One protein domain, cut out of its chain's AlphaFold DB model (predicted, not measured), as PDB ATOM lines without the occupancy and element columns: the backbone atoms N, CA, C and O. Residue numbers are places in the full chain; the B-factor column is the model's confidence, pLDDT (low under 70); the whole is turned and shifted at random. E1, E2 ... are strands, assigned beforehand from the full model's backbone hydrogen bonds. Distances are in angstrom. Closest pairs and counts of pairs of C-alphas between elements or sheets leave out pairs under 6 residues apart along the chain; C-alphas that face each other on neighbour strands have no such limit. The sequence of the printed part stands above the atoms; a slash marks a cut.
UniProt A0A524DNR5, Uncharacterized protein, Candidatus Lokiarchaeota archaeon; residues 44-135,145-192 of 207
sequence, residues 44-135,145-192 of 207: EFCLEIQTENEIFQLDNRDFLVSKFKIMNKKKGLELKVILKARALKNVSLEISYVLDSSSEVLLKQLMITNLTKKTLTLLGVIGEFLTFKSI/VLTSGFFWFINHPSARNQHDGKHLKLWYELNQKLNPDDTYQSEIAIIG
ATOM      1  N   GLU A  44      14.853 -46.446  44.038       73.88
ATOM      2  CA  GLU A  44      13.874 -45.351  44.135       73.88
ATOM      3  C   GLU A  44      12.559 -45.819  44.751       73.88
ATOM      4  O   GLU A  44      11.860 -45.048  45.391       73.88
ATOM      5  N   PHE A  45      12.214 -47.081  44.568       80.44
ATOM      6  CA  PHE A  45      10.999 -47.659  45.096       80.44
ATOM      7  C   PHE A  45      11.199 -49.162  45.251       80.44
ATOM      8  O   PHE A  45      12.084 -49.763  44.630       80.44
ATOM      9  N   CYS A  46      10.329 -49.768  46.041       85.75
ATOM     10  CA  CYS A  46      10.094 -51.204  46.043       85.75
ATOM     11  C   CYS A  46       8.591 -51.438  46.154       85.75
ATOM     12  O   CYS A  46       7.891 -50.643  46.770       85.75
ATOM     13  N   LEU A  47       8.092 -52.509  45.560       89.12
ATOM     14  CA  LEU A  47       6.690 -52.891  45.581       89.12
ATOM     15  C   LEU A  47       6.595 -54.329  46.059       89.12
ATOM     16  O   LEU A  47       7.371 -55.171  45.611       89.12
ATOM     17  N   GLU A  48       5.612 -54.612  46.897       92.62
ATOM     18  CA  GLU A  48       5.211 -55.975  47.207       92.62
ATOM     19  C   GLU A  48       3.799 -56.207  46.679       92.62
ATOM     20  O   GLU A  48       2.836 -55.571  47.115       92.62
ATOM     21  N   ILE A  49       3.696 -57.072  45.671       93.81
ATOM     22  CA  ILE A  49       2.461 -57.347  44.940       93.81
ATOM     23  C   ILE A  49       2.161 -58.833  45.046       93.81
ATOM     24  O   ILE A  49       2.931 -59.670  44.581       93.81
ATOM     25  N   GLN A  50       1.000 -59.155  45.596       95.50
ATOM     26  CA  GLN A  50       0.460 -60.500  45.611       95.50
ATOM     27  C   GLN A  50      -0.458 -60.721  44.407       95.50
ATOM     28  O   GLN A  50      -1.403 -59.968  44.153       95.50
ATOM     29  N   THR A  51      -0.172 -61.795  43.679       92.88
ATOM     30  CA  THR A  51      -1.073 -62.403  42.698       92.88
ATOM     31  C   THR A  51      -1.800 -63.591  43.332       92.88
ATOM     32  O   THR A  51      -1.569 -63.932  44.488       92.88
ATOM     33  N   GLU A  52      -2.658 -64.260  42.566       91.38
ATOM     34  CA  GLU A  52      -3.308 -65.506  42.992       91.38
ATOM     35  C   GLU A  52      -2.310 -66.609  43.395       91.38
ATOM     36  O   GLU A  52      -2.600 -67.392  44.293       91.38
ATOM     37  N   ASN A  53      -1.131 -66.650  42.764       88.94
ATOM     38  CA  ASN A  53      -0.213 -67.787  42.875       88.94
ATOM     39  C   ASN A  53       1.036 -67.497  43.710       88.94
ATOM     40  O   ASN A  53       1.643 -68.418  44.246       88.94
ATOM     41  N   GLU A  54       1.460 -66.236  43.781       94.12
ATOM     42  CA  GLU A  54       2.741 -65.872  44.383       94.12
ATOM     43  C   GLU A  54       2.792 -64.398  44.801       94.12
ATOM     44  O   GLU A  54       1.983 -63.570  44.360       94.12
ATOM     45  N   ILE A  55       3.785 -64.085  45.633       94.25
ATOM     46  CA  ILE A  55       4.118 -62.733  46.077       94.25
ATOM     47  C   ILE A  55       5.397 -62.290  45.369       94.25
ATOM     48  O   ILE A  55       6.428 -62.957  45.441       94.25
ATOM     49  N   PHE A  56       5.331 -61.135  44.715       93.69
ATOM     50  CA  PHE A  56       6.457 -60.495  44.052       93.69
ATOM     51  C   PHE A  56       6.974 -59.336  44.892       93.69
ATOM     52  O   PHE A  56       6.217 -58.421  45.208       93.69
ATOM     53  N   GLN A  57       8.279 -59.325  45.156       91.06
ATOM     54  CA  GLN A  57       8.996 -58.154  45.653       91.06
ATOM     55  C   GLN A  57       9.797 -57.550  44.501       91.06
ATOM     56  O   GLN A  57      10.739 -58.166  44.008       91.06
ATOM     57  N   LEU A  58       9.392 -56.368  44.043       89.94
ATOM     58  CA  LEU A  58       9.961 -55.708  42.869       89.94
ATOM     59  C   LEU A  58      10.654 -54.410  43.271       89.94
ATOM     60  O   LEU A  58      10.087 -53.625  44.024       89.94
ATOM     61  N   ASP A  59      11.830 -54.125  42.721       86.56
ATOM     62  CA  ASP A  59      12.486 -52.817  42.846       86.56
ATOM     63  C   ASP A  59      12.844 -52.222  41.481       86.56
ATOM     64  O   ASP A  59      12.524 -52.797  40.446       86.56
ATOM     65  N   ASN A  60      13.496 -51.058  41.437       82.81
ATOM     66  CA  ASN A  60      13.853 -50.379  40.186       82.81
ATOM     67  C   ASN A  60      14.604 -51.259  39.171       82.81
ATOM     68  O   ASN A  60      14.508 -51.001  37.969       82.81
ATOM     69  N   ARG A  61      15.316 -52.304  39.610       84.38
ATOM     70  CA  ARG A  61      16.037 -53.231  38.723       84.38
ATOM     71  C   ARG A  61      15.085 -54.148  37.966       84.38
ATOM     72  O   ARG A  61      15.422 -54.597  36.870       84.38
ATOM     73  N   ASP A  62      13.900 -54.398  38.510       89.56
ATOM     74  CA  ASP A  62      12.868 -55.251  37.921       89.56
ATOM     75  C   ASP A  62      12.036 -54.554  36.857       89.56
ATOM     76  O   ASP A  62      11.236 -55.205  36.179       89.56
ATOM     77  N   PHE A  63      12.280 -53.263  36.641       88.81
ATOM     78  CA  PHE A  63      11.580 -52.456  35.661       88.81
ATOM     79  C   PHE A  63      12.496 -51.983  34.535       88.81
ATOM     80  O   PHE A  63      13.693 -51.752  34.703       88.81
ATOM     81  N   LEU A  64      11.893 -51.795  33.363       90.44
ATOM     82  CA  LEU A  64      12.510 -51.100  32.240       90.44
ATOM     83  C   LEU A  64      11.766 -49.797  31.969       90.44
ATOM     84  O   LEU A  64      10.534 -49.766  31.964       90.44
ATOM     85  N   VAL A  65      12.521 -48.741  31.675       90.44
ATOM     86  CA  VAL A  65      11.978 -47.471  31.195       90.44
ATOM     87  C   VAL A  65      11.345 -47.699  29.831       90.44
ATOM     88  O   VAL A  65      12.017 -48.021  28.850       90.44
ATOM     89  N   SER A  66      10.026 -47.531  29.773       90.31
ATOM     90  CA  SER A  66       9.260 -47.573  28.531       90.31
ATOM     91  C   SER A  66       9.189 -46.199  27.876       90.31
ATOM     92  O   SER A  66       9.179 -46.111  26.650       90.31
ATOM     93  N   LYS A  67       9.074 -45.141  28.681       91.06
ATOM     94  CA  LYS A  67       8.956 -43.752  28.231       91.06
ATOM     95  C   LYS A  67       9.321 -42.827  29.384       91.06
ATOM     96  O   LYS A  67       9.019 -43.142  30.529       91.06
ATOM     97  N   PHE A  68       9.893 -41.670  29.088       90.81
ATOM     98  CA  PHE A  68       9.965 -40.569  30.042       90.81
ATOM     99  C   PHE A  68       9.622 -39.251  29.347       90.81
ATOM    100  O   PHE A  68       9.669 -39.154  28.117       90.81
ATOM    101  N   LYS A  69       9.203 -38.253  30.123       90.94
ATOM    102  CA  LYS A  69       8.883 -36.908  29.641       90.94
ATOM    103  C   LYS A  69       9.282 -35.883  30.692       90.94
ATOM    104  O   LYS A  69       8.992 -36.069  31.870       90.94
ATOM    105  N   ILE A  70       9.888 -34.791  30.242       88.06
ATOM    106  CA  ILE A  70      10.165 -33.609  31.060       88.06
ATOM    107  C   ILE A  70       9.193 -32.511  30.629       88.06
ATOM    108  O   ILE A  70       8.970 -32.307  29.433       88.06
ATOM    109  N   MET A  71       8.560 -31.850  31.592       88.38
ATOM    110  CA  MET A  71       7.550 -30.820  31.359       88.38
ATOM    111  C   MET A  71       7.808 -29.611  32.250       88.38
ATOM    112  O   MET A  71       8.031 -29.750  33.448       88.38
ATOM    113  N   ASN A  72       7.680 -28.418  31.674       83.56
ATOM    114  CA  ASN A  72       7.598 -27.185  32.447       83.56
ATOM    115  C   ASN A  72       6.151 -26.989  32.915       83.56
ATOM    116  O   ASN A  72       5.218 -26.999  32.109       83.56
ATOM    117  N   LYS A  73       5.956 -26.817  34.218       77.56
ATOM    118  CA  LYS A  73       4.682 -26.483  34.859       77.56
ATOM    119  C   LYS A  73       4.736 -25.057  35.383       77.56
ATOM    120  O   LYS A  73       5.800 -24.518  35.662       77.56
ATOM    121  N   LYS A  74       3.560 -24.468  35.616       75.44
ATOM    122  CA  LYS A  74       3.431 -23.111  36.170       75.44
ATOM    123  C   LYS A  74       4.188 -22.912  37.499       75.44
ATOM    124  O   LYS A  74       4.585 -21.793  37.786       75.44
ATOM    125  N   LYS A  75       4.378 -23.977  38.291       68.06
ATOM    126  CA  LYS A  75       5.077 -23.953  39.590       68.06
ATOM    127  C   LYS A  75       6.447 -24.656  39.595       68.06
ATOM    128  O   LYS A  75       7.038 -24.786  40.656       68.06
ATOM    129  N   GLY A  76       6.959 -25.104  38.445       74.88
ATOM    130  CA  GLY A  76       8.298 -25.696  38.360       74.88
ATOM    131  C   GLY A  76       8.429 -26.822  37.335       74.88
ATOM    132  O   GLY A  76       7.745 -26.814  36.313       74.88
ATOM    133  N   LEU A  77       9.336 -27.769  37.570       81.62
ATOM    134  CA  LEU A  77       9.695 -28.818  36.607       81.62
ATOM    135  C   LEU A  77       9.060 -30.154  37.002       81.62
ATOM    136  O   LEU A  77       9.216 -30.591  38.138       81.62
ATOM    137  N   GLU A  78       8.397 -30.827  36.062       87.00
ATOM    138  CA  GLU A  78       7.913 -32.199  36.235       87.00
ATOM    139  C   GLU A  78       8.717 -33.170  35.363       87.00
ATOM    140  O   GLU A  78       8.778 -33.026  34.140       87.00
ATOM    141  N   LEU A  79       9.281 -34.201  35.986       89.44
ATOM    142  CA  LEU A  79       9.803 -35.387  35.317       89.44
ATOM    143  C   LEU A  79       8.837 -36.546  35.537       89.44
ATOM    144  O   LEU A  79       8.562 -36.909  36.673       89.44
ATOM    145  N   LYS A  80       8.381 -37.165  34.453       92.38
ATOM    146  CA  LYS A  80       7.497 -38.331  34.475       92.38
ATOM    147  C   LYS A  80       8.182 -39.512  33.804       92.38
ATOM    148  O   LYS A  80       8.609 -39.398  32.653       92.38
ATOM    149  N   VAL A  81       8.272 -40.638  34.499       91.00
ATOM    150  CA  VAL A  81       8.936 -41.865  34.043       91.00
ATOM    151  C   VAL A  81       7.937 -43.014  34.083       91.00
ATOM    152  O   VAL A  81       7.360 -43.300  35.124       91.00
ATOM    153  N   ILE A  82       7.743 -43.679  32.947       92.69
ATOM    154  CA  ILE A  82       6.887 -44.858  32.810       92.69
ATOM    155  C   ILE A  82       7.776 -46.094  32.751       92.69
ATOM    156  O   ILE A  82       8.632 -46.235  31.868       92.69
ATOM    157  N   LEU A  83       7.528 -47.002  33.680       91.88
ATOM    158  CA  LEU A  83       8.270 -48.214  33.958       91.88
ATOM    159  C   LEU A  83       7.373 -49.436  33.719       91.88
ATOM    160  O   LEU A  83       6.209 -49.463  34.118       91.88
ATOM    161  N   LYS A  84       7.918 -50.472  33.077       91.50
ATOM    162  CA  LYS A  84       7.241 -51.765  32.886       91.50
ATOM    163  C   LYS A  84       7.958 -52.855  33.667       91.50
ATOM    164  O   LYS A  84       9.162 -53.032  33.471       91.50
ATOM    165  N   ALA A  85       7.229 -53.582  34.511       90.00
ATOM    166  CA  ALA A  85       7.793 -54.699  35.262       90.00
ATOM    167  C   ALA A  85       8.136 -55.862  34.318       90.00
ATOM    168  O   ALA A  85       7.342 -56.244  33.456       90.00
ATOM    169  N   ARG A  86       9.323 -56.453  34.486       88.25
ATOM    170  CA  ARG A  86       9.780 -57.590  33.668       88.25
ATOM    171  C   ARG A  86       9.024 -58.873  34.008       88.25
ATOM    172  O   ARG A  86       8.604 -59.584  33.096       88.25
ATOM    173  N   ALA A  87       8.846 -59.137  35.304       87.44
ATOM    174  CA  ALA A  87       8.134 -60.307  35.814       87.44
ATOM    175  C   ALA A  87       6.605 -60.151  35.710       87.44
ATOM    176  O   ALA A  87       5.906 -61.106  35.391       87.44
ATOM    177  N   LEU A  88       6.090 -58.928  35.878       86.56
ATOM    178  CA  LEU A  88       4.663 -58.606  35.813       86.56
ATOM    179  C   LEU A  88       4.356 -57.711  34.606       86.56
ATOM    180  O   LEU A  88       4.074 -56.526  34.752       86.56
ATOM    181  N   LYS A  89       4.400 -58.276  33.391       79.69
ATOM    182  CA  LYS A  89       4.316 -57.528  32.112       79.69
ATOM    183  C   LYS A  89       3.103 -56.594  31.966       79.69
ATOM    184  O   LYS A  89       3.152 -55.674  31.153       79.69
ATOM    185  N   ASN A  90       2.054 -56.821  32.754       86.38
ATOM    186  CA  ASN A  90       0.813 -56.052  32.758       86.38
ATOM    187  C   ASN A  90       0.614 -55.257  34.064       86.38
ATOM    188  O   ASN A  90      -0.507 -54.924  34.423       86.38
ATOM    189  N   VAL A  91       1.690 -54.943  34.781       88.44
ATOM    190  CA  VAL A  91       1.704 -53.905  35.818       88.44
ATOM    191  C   VAL A  91       2.504 -52.728  35.272       88.44
ATOM    192  O   VAL A  91       3.681 -52.868  34.920       88.44
ATOM    193  N   SER A  92       1.851 -51.573  35.173       90.25
ATOM    194  CA  SER A  92       2.500 -50.320  34.790       90.25
ATOM    195  C   SER A  92       2.813 -49.522  36.042       90.25
ATOM    196  O   SER A  92       1.927 -49.286  36.860       90.25
ATOM    197  N   LEU A  93       4.064 -49.092  36.172       92.31
ATOM    198  CA  LEU A  93       4.485 -48.169  37.216       92.31
ATOM    199  C   LEU A  93       4.823 -46.834  36.570       92.31
ATOM    200  O   LEU A  93       5.610 -46.757  35.630       92.31
ATOM    201  N   GLU A  94       4.254 -45.770  37.095       93.06
ATOM    202  CA  GLU A  94       4.621 -44.413  36.750       93.06
ATOM    203  C   GLU A  94       5.193 -43.717  37.979       93.06
ATOM    204  O   GLU A  94       4.654 -43.818  39.078       93.06
ATOM    205  N   ILE A  95       6.295 -43.003  37.771       89.75
ATOM    206  CA  ILE A  95       6.930 -42.176  38.790       89.75
ATOM    207  C   ILE A  95       6.956 -40.748  38.280       89.75
ATOM    208  O   ILE A  95       7.514 -40.492  37.207       89.75
ATOM    209  N   SER A  96       6.381 -39.824  39.042       89.62
ATOM    210  CA  SER A  96       6.507 -38.396  38.778       89.62
ATOM    211  C   SER A  96       7.353 -37.728  39.856       89.62
ATOM    212  O   SER A  96       7.319 -38.097  41.030       89.62
ATOM    213  N   TYR A  97       8.145 -36.753  39.429       86.50
ATOM    214  CA  TYR A  97       8.904 -35.861  40.285       86.50
ATOM    215  C   TYR A  97       8.539 -34.440  39.894       86.50
ATOM    216  O   TYR A  97       8.860 -34.013  38.785       86.50
ATOM    217  N   VAL A  98       7.884 -33.713  40.788       86.38
ATOM    218  CA  VAL A  98       7.519 -32.312  40.592       86.38
ATOM    219  C   VAL A  98       8.354 -31.477  41.544       86.38
ATOM    220  O   VAL A  98       8.143 -31.496  42.753       86.38
ATOM    221  N   LEU A  99       9.323 -30.754  40.994       82.00
ATOM    222  CA  LEU A  99      10.059 -29.752  41.746       82.00
ATOM    223  C   LEU A  99       9.233 -28.470  41.754       82.00
ATOM    224  O   LEU A  99       9.138 -27.805  40.722       82.00
ATOM    225  N   ASP A 100       8.665 -28.125  42.902       78.38
ATOM    226  CA  ASP A 100       8.075 -26.811  43.119       78.38
ATOM    227  C   ASP A 100       9.197 -25.814  43.427       78.38
ATOM    228  O   ASP A 100       9.815 -25.821  44.497       78.38
ATOM    229  N   SER A 101       9.488 -24.953  42.453       66.75
ATOM    230  CA  SER A 101      10.580 -23.982  42.553       66.75
ATOM    231  C   SER A 101      10.329 -22.910  43.611       66.75
ATOM    232  O   SER A 101      11.276 -22.256  44.033       66.75
ATOM    233  N   SER A 102       9.072 -22.705  44.019       67.88
ATOM    234  CA  SER A 102       8.702 -21.689  45.010       67.88
ATOM    235  C   SER A 102       8.875 -22.155  46.453       67.88
ATOM    236  O   SER A 102       9.063 -21.328  47.340       67.88
ATOM    237  N   SER A 103       8.833 -23.468  46.684       63.88
ATOM    238  CA  SER A 103       8.824 -24.057  48.025       63.88
ATOM    239  C   SER A 103      10.049 -24.923  48.322       63.88
ATOM    240  O   SER A 103      10.176 -25.430  49.430       63.88
ATOM    241  N   GLU A 104      10.960 -25.091  47.353       71.75
ATOM    242  CA  GLU A 104      12.108 -26.008  47.457       71.75
ATOM    243  C   GLU A 104      11.670 -27.428  47.860       71.75
ATOM    244  O   GLU A 104      12.411 -28.176  48.502       71.75
ATOM    245  N   VAL A 105      10.453 -27.797  47.450       73.62
ATOM    246  CA  VAL A 105       9.851 -29.110  47.657       73.62
ATOM    247  C   VAL A 105       9.943 -29.898  46.361       73.62
ATOM    248  O   VAL A 105       9.572 -29.426  45.286       73.62
ATOM    249  N   LEU A 106      10.414 -31.133  46.471       77.06
ATOM    250  CA  LEU A 106      10.289 -32.142  45.437       77.06
ATOM    251  C   LEU A 106       9.174 -33.100  45.837       77.06
ATOM    252  O   LEU A 106       9.343 -33.930  46.731       77.06
ATOM    253  N   LEU A 107       8.039 -33.001  45.160       80.38
ATOM    254  CA  LEU A 107       6.982 -33.993  45.275       80.38
ATOM    255  C   LEU A 107       7.353 -35.196  44.417       80.38
ATOM    256  O   LEU A 107       7.706 -35.049  43.247       80.38
ATOM    257  N   LYS A 108       7.269 -36.380  45.003       83.69
ATOM    258  CA  LYS A 108       7.400 -37.653  44.315       83.69
ATOM    259  C   LYS A 108       6.069 -38.377  44.377       83.69
ATOM    260  O   LYS A 108       5.535 -38.601  45.459       83.69
ATOM    261  N   GLN A 109       5.575 -38.796  43.226       85.38
ATOM    262  CA  GLN A 109       4.360 -39.589  43.123       85.38
ATOM    263  C   GLN A 109       4.691 -40.946  42.518       85.38
ATOM    264  O   GLN A 109       5.457 -41.031  41.556       85.38
ATOM    265  N   LEU A 110       4.091 -42.002  43.059       87.88
ATOM    266  CA  LEU A 110       4.078 -43.324  42.440       87.88
ATOM    267  C   LEU A 110       2.642 -43.656  42.066       87.88
ATOM    268  O   LEU A 110       1.743 -43.554  42.901       87.88
ATOM    269  N   MET A 111       2.439 -44.062  40.820       92.25
ATOM    270  CA  MET A 111       1.169 -44.570  40.325       92.25
ATOM    271  C   MET A 111       1.358 -45.997  39.825       92.25
ATOM    272  O   MET A 111       2.203 -46.252  38.968       92.25
ATOM    273  N   ILE A 112       0.580 -46.928  40.364       92.12
ATOM    274  CA  ILE A 112       0.638 -48.349  40.011       92.12
ATOM    275  C   ILE A 112      -0.699 -48.715  39.393       92.12
ATOM    276  O   ILE A 112      -1.710 -48.728  40.090       92.12
ATOM    277  N   THR A 113      -0.695 -49.030  38.102       94.06
ATOM    278  CA  THR A 113      -1.900 -49.430  37.369       94.06
ATOM    279  C   THR A 113      -1.861 -50.924  37.078       94.06
ATOM    280  O   THR A 113      -0.894 -51.433  36.492       94.06
ATOM    281  N   ASN A 114      -2.921 -51.631  37.468       95.00
ATOM    282  CA  ASN A 114      -3.109 -53.037  37.140       95.00
ATOM    283  C   ASN A 114      -3.700 -53.166  35.732       95.00
ATOM    284  O   ASN A 114      -4.898 -53.036  35.547       95.00
ATOM    285  N   LEU A 115      -2.875 -53.471  34.735       92.50
ATOM    286  CA  LEU A 115      -3.324 -53.726  33.359       92.50
ATOM    287  C   LEU A 115      -3.546 -55.226  33.093       92.50
ATOM    288  O   LEU A 115      -3.623 -55.665  31.943       92.50
ATOM    289  N   THR A 116      -3.542 -56.059  34.138       90.69
ATOM    290  CA  THR A 116      -3.815 -57.492  34.010       90.69
ATOM    291  C   THR A 116      -5.326 -57.734  33.937       90.69
ATOM    292  O   THR A 116      -6.132 -56.881  34.283       90.69
ATOM    293  N   LYS A 117      -5.725 -58.947  33.542       93.19
ATOM    294  CA  LYS A 117      -7.134 -59.377  33.589       93.19
ATOM    295  C   LYS A 117      -7.579 -59.876  34.971       93.19
ATOM    296  O   LYS A 117      -8.718 -60.307  35.110       93.19
ATOM    297  N   LYS A 118      -6.681 -59.904  35.962       93.94
ATOM    298  CA  LYS A 118      -6.933 -60.459  37.299       93.94
ATOM    299  C   LYS A 118      -6.783 -59.372  38.359       93.94
ATOM    300  O   LYS A 118      -6.050 -58.408  38.170       93.94
ATOM    301  N   THR A 119      -7.447 -59.538  39.496       94.56
ATOM    302  CA  THR A 119      -7.208 -58.679  40.661       94.56
ATOM    303  C   THR A 119      -5.823 -58.964  41.243       94.56
ATOM    304  O   THR A 119      -5.413 -60.120  41.362       94.56
ATOM    305  N   LEU A 120      -5.111 -57.903  41.610       95.06
ATOM    306  CA  LEU A 120      -3.853 -57.945  42.349       95.06
ATOM    307  C   LEU A 120      -4.078 -57.405  43.759       95.06
ATOM    308  O   LEU A 120      -5.014 -56.639  43.988       95.06
ATOM    309  N   THR A 121      -3.205 -57.759  44.694       95.94
ATOM    310  CA  THR A 121      -3.170 -57.112  46.011       95.94
ATOM    311  C   THR A 121      -1.823 -56.438  46.198       95.94
ATOM    312  O   THR A 121      -0.779 -57.070  46.084       95.94
ATOM    313  N   LEU A 122      -1.845 -55.140  46.466       92.69
ATOM    314  CA  LEU A 122      -0.673 -54.374  46.849       92.69
ATOM    315  C   LEU A 122      -0.491 -54.515  48.363       92.69
ATOM    316  O   LEU A 122      -1.291 -53.984  49.140       92.69
ATOM    317  N   LEU A 123       0.535 -55.266  48.753       91.81
ATOM    318  CA  LEU A 123       0.895 -55.544  50.147       91.81
ATOM    319  C   LEU A 123       1.810 -54.465  50.723       91.81
ATOM    320  O   LEU A 123       1.800 -54.183  51.919       91.81
ATOM    321  N   GLY A 124       2.576 -53.802  49.862       86.56
ATOM    322  CA  GLY A 124       3.263 -52.602  50.283       86.56
ATOM    323  C   GLY A 124       3.987 -51.865  49.184       86.56
ATOM    324  O   GLY A 124       4.239 -52.372  48.088       86.56
ATOM    325  N   VAL A 125       4.284 -50.615  49.503       82.62
ATOM    326  CA  VAL A 125       4.996 -49.684  48.635       82.62
ATOM    327  C   VAL A 125       6.103 -49.061  49.457       82.62
ATOM    328  O   VAL A 125       5.848 -48.461  50.492       82.62
ATOM    329  N   ILE A 126       7.341 -49.161  48.994       70.50
ATOM    330  CA  ILE A 126       8.412 -48.279  49.437       70.50
ATOM    331  C   ILE A 126       8.389 -47.069  48.534       70.50
ATOM    332  O   ILE A 126       8.731 -47.164  47.353       70.50
ATOM    333  N   GLY A 127       7.990 -45.935  49.094       63.66
ATOM    334  CA  GLY A 127       7.993 -44.688  48.350       63.66
ATOM    335  C   GLY A 127       9.378 -44.037  48.268       63.66
ATOM    336  O   GLY A 127       9.648 -43.284  47.328       63.66
ATOM    337  N   GLU A 128      10.288 -44.380  49.187       69.12
ATOM    338  CA  GLU A 128      11.700 -43.992  49.122       69.12
ATOM    339  C   GLU A 128      12.608 -44.978  49.885       69.12
ATOM    340  O   GLU A 128      12.347 -45.314  51.043       69.12
ATOM    341  N   PHE A 129      13.676 -45.448  49.229       66.94
ATOM    342  CA  PHE A 129      14.724 -46.287  49.816       66.94
ATOM    343  C   PHE A 129      16.089 -45.662  49.519       66.94
ATOM    344  O   PHE A 129      16.547 -45.607  48.375       66.94
ATOM    345  N   LEU A 130      16.756 -45.198  50.568       65.94
ATOM    346  CA  LEU A 130      18.052 -44.536  50.471       65.94
ATOM    347  C   LEU A 130      19.115 -45.397  51.135       65.94
ATOM    348  O   LEU A 130      18.957 -45.797  52.287       65.94
ATOM    349  N   THR A 131      20.197 -45.660  50.406       58.88
ATOM    350  CA  THR A 131      21.386 -46.350  50.915       58.88
ATOM    351  C   THR A 131      22.434 -45.306  51.276       58.88
ATOM    352  O   THR A 131      22.782 -44.471  50.442       58.88
ATOM    353  N   PHE A 132      22.968 -45.360  52.493       56.25
ATOM    354  CA  PHE A 132      23.999 -44.441  52.968       56.25
ATOM    355  C   PHE A 132      25.353 -45.143  53.016       56.25
ATOM    356  O   PHE A 132      25.478 -46.276  53.483       56.25
ATOM    357  N   LYS A 133      26.400 -44.434  52.595       49.78
ATOM    358  CA  LYS A 133      27.788 -44.795  52.889       49.78
ATOM    359  C   LYS A 133      28.250 -43.843  53.988       49.78
ATOM    360  O   LYS A 133      28.347 -42.644  53.740       49.78
ATOM    361  N   SER A 134      28.475 -44.339  55.207       44.78
ATOM    362  CA  SER A 134      29.050 -43.503  56.271       44.78
ATOM    363  C   SER A 134      30.392 -42.950  55.783       44.78
ATOM    364  O   SER A 134      31.281 -43.719  55.418       44.78
ATOM    365  N   ILE A 135      30.525 -41.624  55.733       38.94
ATOM    366  CA  ILE A 135      31.757 -40.958  55.283       38.94
ATOM    367  C   ILE A 135      32.793 -40.908  56.427       38.94
ATOM    368  O   ILE A 135      33.975 -40.657  56.194       38.94
ATOM    369  N   VAL A 145      19.780 -40.239  62.983       35.38
ATOM    370  CA  VAL A 145      19.194 -39.528  64.091       35.38
ATOM    371  C   VAL A 145      19.225 -38.102  63.606       35.38
ATOM    372  O   VAL A 145      20.254 -37.440  63.623       35.38
ATOM    373  N   LEU A 146      18.069 -37.674  63.109       37.66
ATOM    374  CA  LEU A 146      17.709 -36.270  63.141       37.66
ATOM    375  C   LEU A 146      18.723 -35.367  62.422       37.66
ATOM    376  O   LEU A 146      19.080 -34.314  62.942       37.66
ATOM    377  N   THR A 147      19.167 -35.718  61.210       37.12
ATOM    378  CA  THR A 147      19.636 -34.667  60.295       37.12
ATOM    379  C   THR A 147      18.441 -33.761  60.018       37.12
ATOM    380  O   THR A 147      17.594 -34.061  59.173       37.12
ATOM    381  N   SER A 148      18.338 -32.687  60.799       32.88
ATOM    382  CA  SER A 148      17.384 -31.602  60.630       32.88
ATOM    383  C   SER A 148      17.524 -31.072  59.207       32.88
ATOM    384  O   SER A 148      18.491 -30.384  58.896       32.88
ATOM    385  N   GLY A 149      16.603 -31.464  58.325       35.09
ATOM    386  CA  GLY A 149      16.622 -31.026  56.932       35.09
ATOM    387  C   GLY A 149      16.097 -32.004  55.884       35.09
ATOM    388  O   GLY A 149      15.863 -31.579  54.759       35.09
ATOM    389  N   PHE A 150      15.846 -33.265  56.243       44.72
ATOM    390  CA  PHE A 150      15.068 -34.204  55.425       44.72
ATOM    391  C   PHE A 150      13.828 -34.640  56.207       44.72
ATOM    392  O   PHE A 150      13.757 -35.747  56.735       44.72
ATOM    393  N   PHE A 151      12.855 -33.739  56.342       46.03
ATOM    394  CA  PHE A 151      11.558 -34.104  56.907       46.03
ATOM    395  C   PHE A 151      10.691 -34.695  55.800       46.03
ATOM    396  O   PHE A 151      10.355 -34.019  54.828       46.03
ATOM    397  N   TRP A 152      10.346 -35.970  55.948       52.03
ATOM    398  CA  TRP A 152       9.306 -36.606  55.151       52.03
ATOM    399  C   TRP A 152       7.987 -36.329  55.861       52.03
ATOM    400  O   TRP A 152       7.692 -36.932  56.892       52.03
ATOM    401  N   PHE A 153       7.202 -35.385  55.347       43.91
ATOM    402  CA  PHE A 153       5.819 -35.268  55.794       43.91
ATOM    403  C   PHE A 153       5.036 -36.381  55.117       43.91
ATOM    404  O   PHE A 153       4.812 -36.355  53.908       43.91
ATOM    405  N   ILE A 154       4.664 -37.388  55.901       49.09
ATOM    406  CA  ILE A 154       3.863 -38.501  55.418       49.09
ATOM    407  C   ILE A 154       2.485 -38.363  56.035       49.09
ATOM    408  O   ILE A 154       2.320 -38.524  57.241       49.09
ATOM    409  N   ASN A 155       1.489 -38.084  55.204       43.25
ATOM    410  CA  ASN A 155       0.103 -37.981  55.649       43.25
ATOM    411  C   ASN A 155      -0.644 -39.328  55.542       43.25
ATOM    412  O   ASN A 155      -1.861 -39.346  55.398       43.25
ATOM    413  N   HIS A 156       0.076 -40.464  55.556       49.28
ATOM    414  CA  HIS A 156      -0.523 -41.798  55.426       49.28
ATOM    415  C   HIS A 156      -0.398 -42.607  56.730       49.28
ATOM    416  O   HIS A 156       0.722 -42.874  57.169       49.28
ATOM    417  N   PRO A 157      -1.511 -43.067  57.333       56.00
ATOM    418  CA  PRO A 157      -1.501 -43.723  58.648       56.00
ATOM    419  C   PRO A 157      -0.743 -45.064  58.679       56.00
ATOM    420  O   PRO A 157      -0.253 -45.484  59.731       56.00
ATOM    421  N   SER A 158      -0.607 -45.737  57.532       62.34
ATOM    422  CA  SER A 158       0.149 -46.995  57.418       62.34
ATOM    423  C   SER A 158       1.632 -46.822  57.073       62.34
ATOM    424  O   SER A 158       2.343 -47.810  56.893       62.34
ATOM    425  N   ALA A 159       2.113 -45.582  56.975       66.88
ATOM    426  CA  ALA A 159       3.519 -45.332  56.723       66.88
ATOM    427  C   ALA A 159       4.384 -45.721  57.926       66.88
ATOM    428  O   ALA A 159       4.034 -45.490  59.089       66.88
ATOM    429  N   ARG A 160       5.538 -46.309  57.633       66.75
ATOM    430  CA  ARG A 160       6.564 -46.722  58.583       66.75
ATOM    431  C   ARG A 160       7.914 -46.258  58.059       66.75
ATOM    432  O   ARG A 160       8.252 -46.491  56.901       66.75
ATOM    433  N   ASN A 161       8.690 -45.628  58.933       66.31
ATOM    434  CA  ASN A 161      10.099 -45.363  58.679       66.31
ATOM    435  C   ASN A 161      10.916 -46.490  59.312       66.31
ATOM    436  O   ASN A 161      10.775 -46.758  60.504       66.31
ATOM    437  N   GLN A 162      11.769 -47.143  58.526       66.94
ATOM    438  CA  GLN A 162      12.702 -48.158  59.006       66.94
ATOM    439  C   GLN A 162      14.134 -47.712  58.722       66.94
ATOM    440  O   GLN A 162      14.445 -47.273  57.613       66.94
ATOM    441  N   HIS A 163      15.011 -47.867  59.712       63.25
ATOM    442  CA  HIS A 163      16.444 -47.666  59.554       63.25
ATOM    443  C   HIS A 163      17.219 -48.893  60.042       63.25
ATOM    444  O   HIS A 163      16.994 -49.346  61.161       63.25
ATOM    445  N   ASP A 164      18.131 -49.422  59.223       61.72
ATOM    446  CA  ASP A 164      18.900 -50.644  59.531       61.72
ATOM    447  C   ASP A 164      20.415 -50.410  59.689       61.72
ATOM    448  O   ASP A 164      21.212 -51.347  59.645       61.72
ATOM    449  N   GLY A 165      20.837 -49.155  59.875       59.00
ATOM    450  CA  GLY A 165      22.256 -48.788  59.984       59.00
ATOM    451  C   GLY A 165      22.925 -48.499  58.638       59.00
ATOM    452  O   GLY A 165      23.995 -47.893  58.618       59.00
ATOM    453  N   LYS A 166      22.309 -48.913  57.523       63.34
ATOM    454  CA  LYS A 166      22.805 -48.688  56.153       63.34
ATOM    455  C   LYS A 166      21.752 -48.079  55.234       63.34
ATOM    456  O   LYS A 166      22.111 -47.395  54.278       63.34
ATOM    457  N   HIS A 167      20.476 -48.322  55.508       65.94
ATOM    458  CA  HIS A 167      19.363 -47.891  54.679       65.94
ATOM    459  C   HIS A 167      18.308 -47.164  55.505       65.94
ATOM    460  O   HIS A 167      17.972 -47.602  56.606       65.94
ATOM    461  N   LEU A 168      17.727 -46.114  54.925       69.56
ATOM    462  CA  LEU A 168      16.488 -45.479  55.375       69.56
ATOM    463  C   LEU A 168      15.390 -45.845  54.382       69.56
ATOM    464  O   LEU A 168      15.546 -45.639  53.176       69.56
ATOM    465  N   LYS A 169      14.288 -46.391  54.891       72.38
ATOM    466  CA  LYS A 169      13.153 -46.854  54.089       72.38
ATOM    467  C   LYS A 169      11.879 -46.199  54.597       72.38
ATOM    468  O   LYS A 169      11.591 -46.292  55.789       72.38
ATOM    469  N   LEU A 170      11.107 -45.604  53.692       72.00
ATOM    470  CA  LEU A 170       9.710 -45.249  53.932       72.00
ATOM    471  C   LEU A 170       8.821 -46.263  53.250       72.00
ATOM    472  O   LEU A 170       8.694 -46.280  52.025       72.00
ATOM    473  N   TRP A 171       8.217 -47.095  54.078       73.75
ATOM    474  CA  TRP A 171       7.378 -48.201  53.674       73.75
ATOM    475  C   TRP A 171       5.924 -47.914  54.042       73.75
ATOM    476  O   TRP A 171       5.626 -47.495  55.157       73.75
ATOM    477  N   TYR A 172       5.009 -48.170  53.118       76.50
ATOM    478  CA  TYR A 172       3.578 -48.228  53.368       76.50
ATOM    479  C   TYR A 172       3.191 -49.698  53.443       76.50
ATOM    480  O   TYR A 172       3.223 -50.386  52.423       76.50
ATOM    481  N   GLU A 173       2.829 -50.182  54.633       80.19
ATOM    482  CA  GLU A 173       2.149 -51.475  54.744       80.19
ATOM    483  C   GLU A 173       0.733 -51.285  54.211       80.19
ATOM    484  O   GLU A 173       0.007 -50.379  54.634       80.19
ATOM    485  N   LEU A 174       0.366 -52.084  53.221       83.12
ATOM    486  CA  LEU A 174      -0.906 -51.995  52.526       83.12
ATOM    487  C   LEU A 174      -1.566 -53.374  52.498       83.12
ATOM    488  O   LEU A 174      -0.951 -54.409  52.722       83.12
ATOM    489  N   ASN A 175      -2.859 -53.378  52.217       88.56
ATOM    490  CA  ASN A 175      -3.587 -54.582  51.834       88.56
ATOM    491  C   ASN A 175      -4.648 -54.187  50.805       88.56
ATOM    492  O   ASN A 175      -5.849 -54.405  50.976       88.56
ATOM    493  N   GLN A 176      -4.197 -53.456  49.785       90.81
ATOM    494  CA  GLN A 176      -5.076 -52.797  48.833       90.81
ATOM    495  C   GLN A 176      -5.299 -53.704  47.631       90.81
ATOM    496  O   GLN A 176      -4.369 -53.993  46.880       90.81
ATOM    497  N   LYS A 177      -6.548 -54.115  47.406       94.94
ATOM    498  CA  LYS A 177      -6.923 -54.794  46.165       94.94
ATOM    499  C   LYS A 177      -6.956 -53.789  45.014       94.94
ATOM    500  O   LYS A 177      -7.502 -52.696  45.164       94.94
ATOM    501  N   LEU A 178      -6.382 -54.186  43.884       94.69
ATOM    502  CA  LEU A 178      -6.402 -53.469  42.613       94.69
ATOM    503  C   LEU A 178      -7.050 -54.383  41.576       94.69
ATOM    504  O   LEU A 178      -6.438 -55.360  41.136       94.69
ATOM    505  N   ASN A 179      -8.297 -54.104  41.206       96.44
ATOM    506  CA  ASN A 179      -8.967 -54.800  40.109       96.44
ATOM    507  C   ASN A 179      -8.319 -54.420  38.766       96.44
ATOM    508  O   ASN A 179      -7.468 -53.527  38.728       96.44
ATOM    509  N   PRO A 180      -8.649 -55.114  37.665       95.62
ATOM    510  CA  PRO A 180      -8.234 -54.680  36.334       95.62
ATOM    511  C   PRO A 180      -8.550 -53.197  36.100       95.62
ATOM    512  O   PRO A 180      -9.634 -52.735  36.439       95.62
ATOM    513  N   ASP A 181      -7.577 -52.478  35.549       94.12
ATOM    514  CA  ASP A 181      -7.562 -51.041  35.251       94.12
ATOM    515  C   ASP A 181      -7.557 -50.090  36.466       94.12
ATOM    516  O   ASP A 181      -7.368 -48.879  36.301       94.12
ATOM    517  N   ASP A 182      -7.644 -50.615  37.694       95.75
ATOM    518  CA  ASP A 182      -7.488 -49.806  38.904       95.75
ATOM    519  C   ASP A 182      -6.067 -49.239  39.006       95.75
ATOM    520  O   ASP A 182      -5.067 -49.868  38.630       95.75
ATOM    521  N   THR A 183      -5.976 -48.038  39.577       93.31
ATOM    522  CA  THR A 183      -4.708 -47.356  39.840       93.31
ATOM    523  C   THR A 183      -4.581 -46.992  41.310       93.31
ATOM    524  O   THR A 183      -5.412 -46.272  41.859       93.31
ATOM    525  N   TYR A 184      -3.502 -47.454  41.936       91.25
ATOM    526  CA  TYR A 184      -3.046 -46.945  43.223       91.25
ATOM    527  C   TYR A 184      -2.178 -45.704  43.019       91.25
ATOM    528  O   TYR A 184      -1.369 -45.664  42.091       91.25
ATOM    529  N   GLN A 185      -2.295 -44.731  43.921       88.38
ATOM    530  CA  GLN A 185      -1.462 -43.536  43.945       88.38
ATOM    531  C   GLN A 185      -0.908 -43.302  45.354       88.38
ATOM    532  O   GLN A 185      -1.669 -43.234  46.316       88.38
ATOM    533  N   SER A 186       0.406 -43.097  45.454       81.81
ATOM    534  CA  SER A 186       1.060 -42.548  46.647       81.81
ATOM    535  C   SER A 186       1.770 -41.245  46.315       81.81
ATOM    536  O   SER A 186       2.343 -41.116  45.232       81.81
ATOM    537  N   GLU A 187       1.810 -40.326  47.273       75.06
ATOM    538  CA  GLU A 187       2.563 -39.078  47.182       75.06
ATOM    539  C   GLU A 187       3.479 -38.924  48.401       75.06
ATOM    540  O   GLU A 187       3.077 -39.191  49.536       75.06
ATOM    541  N   ILE A 188       4.715 -38.498  48.149       71.50
ATOM    542  CA  ILE A 188       5.708 -38.129  49.154       71.50
ATOM    543  C   ILE A 188       6.201 -36.728  48.836       71.50
ATOM    544  O   ILE A 188       6.648 -36.456  47.722       71.50
ATOM    545  N   ALA A 189       6.195 -35.859  49.840       69.00
ATOM    546  CA  ALA A 189       6.888 -34.586  49.769       69.00
ATOM    547  C   ALA A 189       8.296 -34.720  50.360       69.00
ATOM    548  O   ALA A 189       8.455 -34.997  51.551       69.00
ATOM    549  N   ILE A 190       9.316 -34.494  49.532       68.12
ATOM    550  CA  ILE A 190      10.698 -34.307  49.976       68.12
ATOM    551  C   ILE A 190      10.958 -32.806  50.052       68.12
ATOM    552  O   ILE A 190      10.964 -32.118  49.033       68.12
ATOM    553  N   ILE A 191      11.193 -32.294  51.255       58.94
ATOM    554  CA  ILE A 191      11.457 -30.871  51.478       58.94
ATOM    555  C   ILE A 191      12.963 -30.666  51.635       58.94
ATOM    556  O   ILE A 191      13.577 -31.302  52.489       58.94
ATOM    557  N   GLY A 192      13.558 -29.780  50.831       51.94
ATOM    558  CA  GLY A 192      14.907 -29.275  51.088       51.94
ATOM    559  C   GLY A 192      14.851 -28.260  52.230       51.94
ATOM    560  O   GLY A 192      14.103 -27.292  52.146       51.94
TER     561      GLY A 192
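What this domain is: This is residues 44 to 135 and 145 to 192 of the 207 residues of an uncharacterized protein of Candidatus Lokiarchaeota archaeon (UniProt A0A524DNR5). What does one see first in this model? Two sheets of five strands lie partly face to face as a sandwich, E2 E1 E7 E9 E8 in one layer and E3 E4 E5 E6 E10 in the other, their strands crossed at 48 degrees. The chain changes sheets at the links E2 to E3, E6 to E7 and E9 to E10, and within the long unnamed stretch of residues 145 to 158 a short pairing ties residues 152 to 153 to E10. What is it made of, and how large is it? The printed part has 140 residues with no named helix and ten named strands, E1 to E10 in that order along the chain; the class is all strand, and each sheet, in the order just given, is all antiparallel. The whole is compact, with a radius of gyration of the C-alphas of 15.7 A and spans of 44 by 38 by 29 A.

How they stand to each other: How do the first strands pair? E1, residues 46 to 50, and E2, residues 55 to 59, form an antiparallel hairpin, with N 47 and O 58 within hydrogen-bond range at 2.8 A. E2 and E3, residues 63 to 73, meet only through their link. What does the chain build next? E3, E4 of residues 76 to 85, E5 of residues 91 to 100 and E6 of residues 105 to 114 form a meander, each strand the antiparallel neighbour of the one before. Within hydrogen-bond range are N 69 and O 80 at 2.8 A between E3 and E4, N 81 and O 95 at 2.8 A between E4 and E5, and N 96 and O 109 at 2.9 A between E5 and E6. E10, residues 183 to 191, is the antiparallel neighbour of E6, with N 108 and O 188 at 2.8 A. How is the first sheet completed? E7, residues 120 to 131, is the antiparallel neighbour of E1 at 164 degrees, with N 48 and O 124 at 2.9 A. E9, residues 167 to 178, is the antiparallel neighbour of E7, with N 122 and O 176 at 2.8 A. E8, residues 159 to 163, forms a hairpin with E9 at 150 degrees, with N 162 and O 169 at 2.9 A. How do the two sheets meet? They form a sandwich, two sheets face to face, and the parts that face each other are 11.1 A centre to centre with best planes 8 degrees apart. The closest C-alphas of E7 and E10 are those of Gly 127 and Ile 188, 7.0 A apart, while the edge strands E3 and E8 are apart.

Where its parts are: Where do the strands begin and end? E1 begins at C-alpha 46, (10.094, -51.204, 46.043), E3 begins at C-alpha 63, (11.580, -52.456, 35.661), and E10 ends at C-alpha 191, (11.457, -30.871, 51.478). How long are they? From first to last C-alpha, E3 measures 26.9 A, E4 29.2 A, E5 28.8 A, E6 29.2 A, E7 29.1 A, E9 29.0 A and E10 25.9 A; E1, E2 and E8 have five residues each. Which strands bend? E3 bends by 64 degrees at residue 66, E7 by 52 degrees at residue 128 and E9 by 67 degrees at residue 175.

The domain as a whole: How far does it reach, and where is it cut? The two C-alphas farthest apart are those of Lys 117 and Ile 135, at 48.2 A. Residues 136 to 144 are not printed, and C-alphas 135 and 145 are 15.4 A apart across the cut. Are any links long? The links that are printed whole are tight; the link E7 to E8 runs across the cut. Where is confidence low? The mean pLDDT of the printed part is 78.2, and 41 residues are under 70, among them residues 127 to 135, 145 to 168 and 189 to 192.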